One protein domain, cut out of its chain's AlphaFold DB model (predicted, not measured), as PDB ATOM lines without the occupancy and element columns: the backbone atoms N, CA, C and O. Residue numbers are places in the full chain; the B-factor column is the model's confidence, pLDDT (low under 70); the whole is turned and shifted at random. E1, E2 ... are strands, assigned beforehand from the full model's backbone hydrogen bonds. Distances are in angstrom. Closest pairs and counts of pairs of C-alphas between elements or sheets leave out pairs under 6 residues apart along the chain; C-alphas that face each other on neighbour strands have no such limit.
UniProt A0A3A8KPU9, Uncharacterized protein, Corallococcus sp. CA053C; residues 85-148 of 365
ATOM      1  N   ALA A  85     397.506 218.662 474.115       80.75
ATOM      2  CA  ALA A  85     398.316 217.449 474.101       80.75
ATOM      3  C   ALA A  85     397.666 216.360 474.967       80.75
ATOM      4  O   ALA A  85     397.150 216.627 476.053       80.75
ATOM      5  N   CYS A  86     397.721 215.122 474.493       76.56
ATOM      6  CA  CYS A  86     397.244 213.952 475.215       76.56
ATOM      7  C   CYS A  86     398.286 212.838 475.177       76.56
ATOM      8  O   CYS A  86     399.095 212.731 474.255       76.56
ATOM      9  N   THR A  87     398.255 211.990 476.199       74.88
ATOM     10  CA  THR A  87     399.037 210.756 476.256       74.88
ATOM     11  C   THR A  87     398.080 209.590 476.450       74.88
ATOM     12  O   THR A  87     397.066 209.709 477.139       74.88
ATOM     13  N   PHE A  88     398.385 208.458 475.825       70.69
ATOM     14  CA  PHE A  88     397.670 207.214 476.086       70.69
ATOM     15  C   PHE A  88     398.238 206.623 477.400       70.69
ATOM     16  O   PHE A  88     399.235 205.910 477.374       70.69
ATOM     17  N   THR A  89     397.702 206.997 478.573       59.81
ATOM     18  CA  THR A  89     398.169 206.525 479.908       59.81
ATOM     19  C   THR A  89     397.368 205.312 480.401       59.81
ATOM     20  O   THR A  89     396.147 205.311 480.311       59.81
ATOM     21  N   SER A  90     397.977 204.258 480.960       47.50
ATOM     22  CA  SER A  90     398.699 204.272 482.242       47.50
ATOM     23  C   SER A  90     399.777 203.174 482.335       47.50
ATOM     24  O   SER A  90     399.518 202.007 482.062       47.50
ATOM     25  N   GLY A  91     400.988 203.550 482.767       44.84
ATOM     26  CA  GLY A  91     402.083 202.622 483.082       44.84
ATOM     27  C   GLY A  91     403.438 203.081 482.531       44.84
ATOM     28  O   GLY A  91     403.625 203.120 481.325       44.84
ATOM     29  N   LEU A  92     404.345 203.460 483.442       41.59
ATOM     30  CA  LEU A  92     405.802 203.643 483.291       41.59
ATOM     31  C   LEU A  92     406.332 203.885 481.855       41.59
ATOM     32  O   LEU A  92     406.617 202.944 481.125       41.59
ATOM     33  N   ASN A  93     406.539 205.161 481.505       49.28
ATOM     34  CA  ASN A  93     407.526 205.657 480.530       49.28
ATOM     35  C   ASN A  93     407.815 204.762 479.308       49.28
ATOM     36  O   ASN A  93     408.877 204.149 479.271       49.28
ATOM     37  N   ASN A  94     406.905 204.723 478.319       54.62
ATOM     38  CA  ASN A  94     407.189 204.457 476.888       54.62
ATOM     39  C   ASN A  94     405.916 204.538 476.004       54.62
ATOM     40  O   ASN A  94     405.757 203.750 475.073       54.62
ATOM     41  N   GLY A  95     404.975 205.440 476.317       65.69
ATOM     42  CA  GLY A  95     403.650 205.509 475.682       65.69
ATOM     43  C   GLY A  95     403.542 206.485 474.504       65.69
ATOM     44  O   GLY A  95     404.306 207.441 474.383       65.69
ATOM     45  N   CYS A  96     402.554 206.243 473.648       77.25
ATOM     46  CA  CYS A  96     402.168 207.111 472.542       77.25
ATOM     47  C   CYS A  96     401.710 208.512 472.986       77.25
ATOM     48  O   CYS A  96     400.971 208.652 473.963       77.25
ATOM     49  N   SER A  97     402.082 209.540 472.218       79.56
ATOM     50  CA  SER A  97     401.589 210.921 472.370       79.56
ATOM     51  C   SER A  97     400.663 211.326 471.217       79.56
ATOM     52  O   SER A  97     400.795 210.819 470.101       79.56
ATOM     53  N   GLY A  98     399.732 212.241 471.480       81.56
ATOM     54  CA  GLY A  98     398.742 212.709 470.513       81.56
ATOM     55  C   GLY A  98     398.205 214.106 470.830       81.56
ATOM     56  O   GLY A  98     398.683 214.774 471.749       81.56
ATOM     57  N   MET A  99     397.195 214.533 470.077       83.62
ATOM     58  CA  MET A  99     396.446 215.776 470.286       83.62
ATOM     59  C   MET A  99     394.944 215.471 470.377       83.62
ATOM     60  O   MET A  99     394.453 214.562 469.712       83.62
ATOM     61  N   ARG A 100     394.201 216.220 471.196       85.00
ATOM     62  CA  ARG A 100     392.727 216.213 471.222       85.00
ATOM     63  C   ARG A 100     392.222 217.560 470.738       85.00
ATOM     64  O   ARG A 100     392.755 218.600 471.134       85.00
ATOM     65  N   TYR A 101     391.163 217.528 469.945       85.75
ATOM     66  CA  TYR A 101     390.478 218.709 469.433       85.75
ATOM     67  C   TYR A 101     389.114 218.828 470.105       85.75
ATOM     68  O   TYR A 101     388.461 217.815 470.365       85.75
ATOM     69  N   ALA A 102     388.717 220.052 470.430       84.12
ATOM     70  CA  ALA A 102     387.395 220.329 470.964       84.12
ATOM     71  C   ALA A 102     386.379 220.517 469.838       84.12
ATOM     72  O   ALA A 102     386.718 221.056 468.783       84.12
ATOM     73  N   ASP A 103     385.142 220.095 470.078       82.50
ATOM     74  CA  ASP A 103     384.001 220.456 469.240       82.50
ATOM     75  C   ASP A 103     383.591 221.933 469.425       82.50
ATOM     76  O   ASP A 103     384.193 222.687 470.198       82.50
ATOM     77  N   GLU A 104     382.559 222.372 468.696       80.31
ATOM     78  CA  GLU A 104     382.035 223.748 468.760       80.31
ATOM     79  C   GLU A 104     381.477 224.116 470.150       80.31
ATOM     80  O   GLU A 104     381.295 225.296 470.456       80.31
ATOM     81  N   GLN A 105     381.232 223.117 471.002       82.38
ATOM     82  CA  GLN A 105     380.755 223.241 472.376       82.38
ATOM     83  C   GLN A 105     381.902 223.209 473.405       82.38
ATOM     84  O   GLN A 105     381.651 223.371 474.600       82.38
ATOM     85  N   GLY A 106     383.155 223.039 472.968       79.00
ATOM     86  CA  GLY A 106     384.331 223.003 473.838       79.00
ATOM     87  C   GLY A 106     384.616 221.634 474.469       79.00
ATOM     88  O   GLY A 106     385.454 221.545 475.368       79.00
ATOM     89  N   VAL A 107     383.956 220.564 474.019       83.81
ATOM     90  CA  VAL A 107     384.178 219.197 474.503       83.81
ATOM     91  C   VAL A 107     385.272 218.533 473.670       83.81
ATOM     92  O   VAL A 107     385.157 218.380 472.457       83.81
ATOM     93  N   TYR A 108     386.355 218.112 474.321       82.00
ATOM     94  CA  TYR A 108     387.470 217.444 473.646       82.00
ATOM     95  C   TYR A 108     387.117 216.006 473.231       82.00
ATOM     96  O   TYR A 108     386.783 215.172 474.078       82.00
ATOM     97  N   GLY A 109     387.267 215.702 471.937       81.19
ATOM     98  CA  GLY A 109     387.130 214.364 471.341       81.19
ATOM     99  C   GLY A 109     388.271 213.409 471.728       81.19
ATOM    100  O   GLY A 109     389.117 213.781 472.534       81.19
ATOM    101  N   PRO A 110     388.320 212.155 471.249       80.06
ATOM    102  CA  PRO A 110     389.367 211.188 471.619       80.06
ATOM    103  C   PRO A 110     390.789 211.656 471.246       80.06
ATOM    104  O   PRO A 110     390.967 212.568 470.447       80.06
ATOM    105  N   CYS A 111     391.813 211.058 471.869       78.56
ATOM    106  CA  CYS A 111     393.220 211.350 471.564       78.56
ATOM    107  C   CYS A 111     393.574 210.858 470.159       78.56
ATOM    108  O   CYS A 111     393.500 209.662 469.890       78.56
ATOM    109  N   GLU A 112     393.972 211.775 469.280       84.06
ATOM    110  CA  GLU A 112     394.444 211.469 467.933       84.06
ATOM    111  C   GLU A 112     395.970 211.435 467.912       84.06
ATOM    112  O   GLU A 112     396.647 212.344 468.397       84.06
ATOM    113  N   VAL A 113     396.534 210.370 467.352       79.12
ATOM    114  CA  VAL A 113     397.985 210.200 467.260       79.12
ATOM    115  C   VAL A 113     398.559 211.203 466.264       79.12
ATOM    116  O   VAL A 113     398.060 211.350 465.152       79.12
ATOM    117  N   THR A 114     399.642 211.877 466.641       72.19
ATOM    118  CA  THR A 114     400.359 212.786 465.740       72.19
ATOM    119  C   THR A 114     401.416 212.037 464.932       72.19
ATOM    120  O   THR A 114     402.019 211.078 465.410       72.19
ATOM    121  N   SER A 115     401.720 212.508 463.718       67.50
ATOM    122  CA  SER A 115     402.795 211.953 462.872       67.50
ATOM    123  C   SER A 115     404.199 212.071 463.489       67.50
ATOM    124  O   SER A 115     405.149 211.448 463.016       67.50
ATOM    125  N   THR A 116     404.346 212.846 464.566       69.94
ATOM    126  CA  THR A 116     405.575 212.987 465.359       69.94
ATOM    127  C   THR A 116     405.683 211.970 466.500       69.94
ATOM    128  O   THR A 116     406.747 211.857 467.109       69.94
ATOM    129  N   SER A 117     404.625 211.199 466.769       80.00
ATOM    130  CA  SER A 117     404.569 210.157 467.798       80.00
ATOM    131  C   SER A 117     405.280 208.883 467.331       80.00
ATOM    132  O   SER A 117     404.668 207.891 466.926       80.00
ATOM    133  N   LYS A 118     406.612 208.938 467.342       82.88
ATOM    134  CA  LYS A 118     407.505 207.848 466.940       82.88
ATOM    135  C   LYS A 118     408.555 207.570 468.008       82.88
ATOM    136  O   LYS A 118     408.957 208.479 468.734       82.88
ATOM    137  N   ARG A 119     409.042 206.334 468.071       83.62
ATOM    138  CA  ARG A 119     410.192 205.962 468.907       83.62
ATOM    139  C   ARG A 119     411.216 205.174 468.108       83.62
ATOM    140  O   ARG A 119     410.867 204.507 467.134       83.62
ATOM    141  N   ALA A 120     412.469 205.243 468.544       84.38
ATOM    142  CA  ALA A 120     413.513 204.379 468.019       84.38
ATOM    143  C   ALA A 120     413.239 202.921 468.415       84.38
ATOM    144  O   ALA A 120     412.747 202.641 469.510       84.38
ATOM    145  N   CYS A 121     413.576 202.009 467.518       84.38
ATOM    146  CA  CYS A 121     413.568 200.573 467.749       84.38
ATOM    147  C   CYS A 121     414.811 199.954 467.099       84.38
ATOM    148  O   CYS A 121     415.524 200.618 466.342       84.38
ATOM    149  N   SER A 122     415.102 198.701 467.433       83.25
ATOM    150  CA  SER A 122     416.298 197.998 466.960       83.25
ATOM    151  C   SER A 122     415.937 197.006 465.855       83.25
ATOM    152  O   SER A 122     415.098 196.140 466.082       83.25
ATOM    153  N   CYS A 123     416.605 197.122 464.704       77.19
ATOM    154  CA  CYS A 123     416.554 196.187 463.572       77.19
ATOM    155  C   CYS A 123     417.747 195.223 463.645       77.19
ATOM    156  O   CYS A 123     418.741 195.371 462.927       77.19
ATOM    157  N   GLY A 124     417.704 194.285 464.591       71.19
ATOM    158  CA  GLY A 124     418.761 193.297 464.796       71.19
ATOM    159  C   GLY A 124     420.018 193.884 465.451       71.19
ATOM    160  O   GLY A 124     419.972 194.916 466.120       71.19
ATOM    161  N   ALA A 125     421.158 193.206 465.283       60.91
ATOM    162  CA  ALA A 125     422.398 193.534 465.996       60.91
ATOM    163  C   ALA A 125     423.012 194.902 465.623       60.91
ATOM    164  O   ALA A 125     423.803 195.439 466.399       60.91
ATOM    165  N   THR A 126     422.675 195.468 464.457       57.81
ATOM    166  CA  THR A 126     423.318 196.689 463.928       57.81
ATOM    167  C   THR A 126     422.358 197.731 463.349       57.81
ATOM    168  O   THR A 126     422.807 198.821 462.997       57.81
ATOM    169  N   GLY A 127     421.064 197.433 463.207       68.81
ATOM    170  CA  GLY A 127     420.123 198.318 462.525       68.81
ATOM    171  C   GLY A 127     419.330 199.223 463.473       68.81
ATOM    172  O   GLY A 127     418.894 198.806 464.546       68.81
ATOM    173  N   ALA A 128     419.117 200.472 463.056       79.69
ATOM    174  CA  ALA A 128     418.222 201.417 463.718       79.69
ATOM    175  C   ALA A 128     416.926 201.560 462.910       79.69
ATOM    176  O   ALA A 128     416.957 201.881 461.717       79.69
ATOM    177  N   GLY A 129     415.797 201.357 463.581       84.81
ATOM    178  CA  GLY A 129     414.463 201.484 463.013       84.81
ATOM    179  C   GLY A 129     413.610 202.515 463.741       84.81
ATOM    180  O   GLY A 129     413.990 203.076 464.774       84.81
ATOM    181  N   THR A 130     412.426 202.769 463.194       86.62
ATOM    182  CA  THR A 130     411.417 203.642 463.799       86.62
ATOM    183  C   THR A 130     410.088 202.908 463.933       86.62
ATOM    184  O   THR A 130     409.557 202.389 462.958       86.62
ATOM    185  N   GLN A 131     409.513 202.917 465.136       87.75
ATOM    186  CA  GLN A 131     408.130 202.505 465.370       87.75
ATOM    187  C   GLN A 131     407.229 203.733 465.402       87.75
ATOM    188  O   GLN A 131     407.496 204.687 466.139       87.75
ATOM    189  N   MET A 132     406.140 203.693 464.639       84.19
ATOM    190  CA  MET A 132     405.087 204.705 464.699       84.19
ATOM    191  C   MET A 132     404.004 204.286 465.683       84.19
ATOM    192  O   MET A 132     403.695 203.101 465.826       84.19
ATOM    193  N   CYS A 133     403.427 205.267 466.361       85.38
ATOM    194  CA  CYS A 133     402.268 205.031 467.190       85.38
ATOM    195  C   CYS A 133     401.009 204.766 466.340       85.38
ATOM    196  O   CYS A 133     400.754 205.449 465.349       85.38
ATOM    197  N   LEU A 134     400.216 203.780 466.751       82.19
ATOM    198  CA  LEU A 134     398.925 203.421 466.174       82.19
ATOM    199  C   LEU A 134     397.782 204.091 466.953       82.19
ATOM    200  O   LEU A 134     397.912 204.376 468.142       82.19
ATOM    201  N   GLY A 135     396.624 204.285 466.309       74.12
ATOM    202  CA  GLY A 135     395.442 204.952 466.889       74.12
ATOM    203  C   GLY A 135     394.891 204.340 468.188       74.12
ATOM    204  O   GLY A 135     394.096 204.972 468.875       74.12
ATOM    205  N   ASN A 136     395.328 203.130 468.545       75.31
ATOM    206  CA  ASN A 136     394.993 202.442 469.794       75.31
ATOM    207  C   ASN A 136     395.995 202.710 470.940       75.31
ATOM    208  O   ASN A 136     395.909 202.065 471.983       75.31
ATOM    209  N   GLY A 137     396.967 203.606 470.748       73.56
ATOM    210  CA  GLY A 137     397.976 203.945 471.753       73.56
ATOM    211  C   GLY A 137     399.133 202.947 471.877       73.56
ATOM    212  O   GLY A 137     399.929 203.067 472.807       73.56
ATOM    213  N   SER A 138     399.246 201.979 470.959       80.88
ATOM    214  CA  SER A 138     400.361 201.022 470.888       80.88
ATOM    215  C   SER A 138     401.333 201.375 469.762       80.88
ATOM    216  O   SER A 138     400.948 201.975 468.763       80.88
ATOM    217  N   PHE A 139     402.601 200.982 469.891       83.88
ATOM    218  CA  PHE A 139     403.572 201.105 468.800       83.88
ATOM    219  C   PHE A 139     403.406 199.957 467.798       83.88
ATOM    220  O   PHE A 139     403.248 198.808 468.206       83.88
ATOM    221  N   GLY A 140     403.441 200.282 466.503       83.06
ATOM    222  CA  GLY A 140     403.418 199.302 465.417       83.06
ATOM    223  C   GLY A 140     404.737 198.542 465.259       83.06
ATOM    224  O   GLY A 140     405.615 198.583 466.126       83.06
ATOM    225  N   VAL A 141     404.885 197.852 464.129       87.75
ATOM    226  CA  VAL A 141     406.114 197.126 463.778       87.75
ATOM    227  C   VAL A 141     407.315 198.068 463.649       87.75
ATOM    228  O   VAL A 141     407.167 199.265 463.385       87.75
ATOM    229  N   CYS A 142     408.513 197.543 463.918       88.31
ATOM    230  CA  CYS A 142     409.746 198.304 463.756       88.31
ATOM    231  C   CYS A 142     410.071 198.404 462.269       88.31
ATOM    232  O   CYS A 142     410.268 197.382 461.632       88.31
ATOM    233  N   ARG A 143     410.096 199.621 461.724       88.81
ATOM    234  CA  ARG A 143     410.369 199.860 460.303       88.81
ATOM    235  C   ARG A 143     411.801 200.290 460.086       88.81
ATOM    236  O   ARG A 143     412.317 201.090 460.878       88.81
ATOM    237  N   SER A 144     412.413 199.818 459.005       82.00
ATOM    238  CA  SER A 144     413.745 200.277 458.618       82.00
ATOM    239  C   SER A 144     413.725 201.788 458.323       82.00
ATOM    240  O   SER A 144     412.715 202.376 457.929       82.00
ATOM    241  N   SER A 145     414.846 202.463 458.579       71.81
ATOM    242  CA  SER A 145     415.010 203.894 458.274       71.81
ATOM    243  C   SER A 145     415.416 204.152 456.815       71.81
ATOM    244  O   SER A 145     415.684 205.298 456.446       71.81
ATOM    245  N   GLN A 146     415.478 203.098 455.998       73.62
ATOM    246  CA  GLN A 146     415.943 203.123 454.615       73.62
ATOM    247  C   GLN A 146     414.764 203.030 453.635       73.62
ATOM    248  O   GLN A 146     413.604 202.926 454.028       73.62
ATOM    249  N   SER A 147     415.051 203.147 452.335       78.38
ATOM    250  CA  SER A 147     414.055 202.856 451.297       78.38
ATOM    251  C   SER A 147     413.585 201.397 451.395       78.38
ATOM    252  O   SER A 147     414.388 200.573 451.825       78.38
ATOM    253  N   PRO A 148     412.349 201.069 450.966       86.69
ATOM    254  CA  PRO A 148     411.847 199.698 450.977       86.69
ATOM    255  C   PRO A 148     412.825 198.736 450.296       86.69
ATOM    256  O   PRO A 148     413.159 198.914 449.120       86.69
TER     257      PRO A 148
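This is residues 85 to 148 of the 365 residues of an uncharacterized protein of Corallococcus sp. CA053C (UniProt A0A3A8KPU9). What shape appears? Little regular structure: two small hairpins, E1-E2 then E3-E4, follow each other along a flat, elongated model, with a loop round Gln 105 at one end and the E3-E4 turn at the other. What is it made of? The 64 printed residues, under half in named elements, hold four strands, E1 to E4 in order, and no named helix: all strand, two antiparallel sheets. How large? Loose, radius of gyration of the C-alphas 14.5 A, spans 51 by 29 by 15 A.

How do E1, residues 85 to 87, and E2, residues 97 to 100, pair? They form an antiparallel hairpin at 130 degrees; N 86 and O 98 are 2.9 A apart, within hydrogen-bond range. And E3, residues 118 to 123, with E4, residues 127 to 132? They form an antiparallel hairpin at 146 degrees; N 121 and O 129 are 3.0 A apart, within hydrogen-bond range. E2 and E3 are apart.

Where does E1 begin? C-alpha 85 is at (398.316, 217.449, 474.101). How long are the strands? E1 spans 7.1 A, E2 10.4 A, E3 15.1 A and E4 16.5 A, first to last C-alpha. Where does E4 end? C-alpha 132 is at (405.087, 204.705, 464.699).

Is there a cut or long link? The printed part has no cut; the E2 to E3 link is long. Where is confidence low? pLDDT is under 70 at residues 89 to 95, 115 to 116 and 125 to 127.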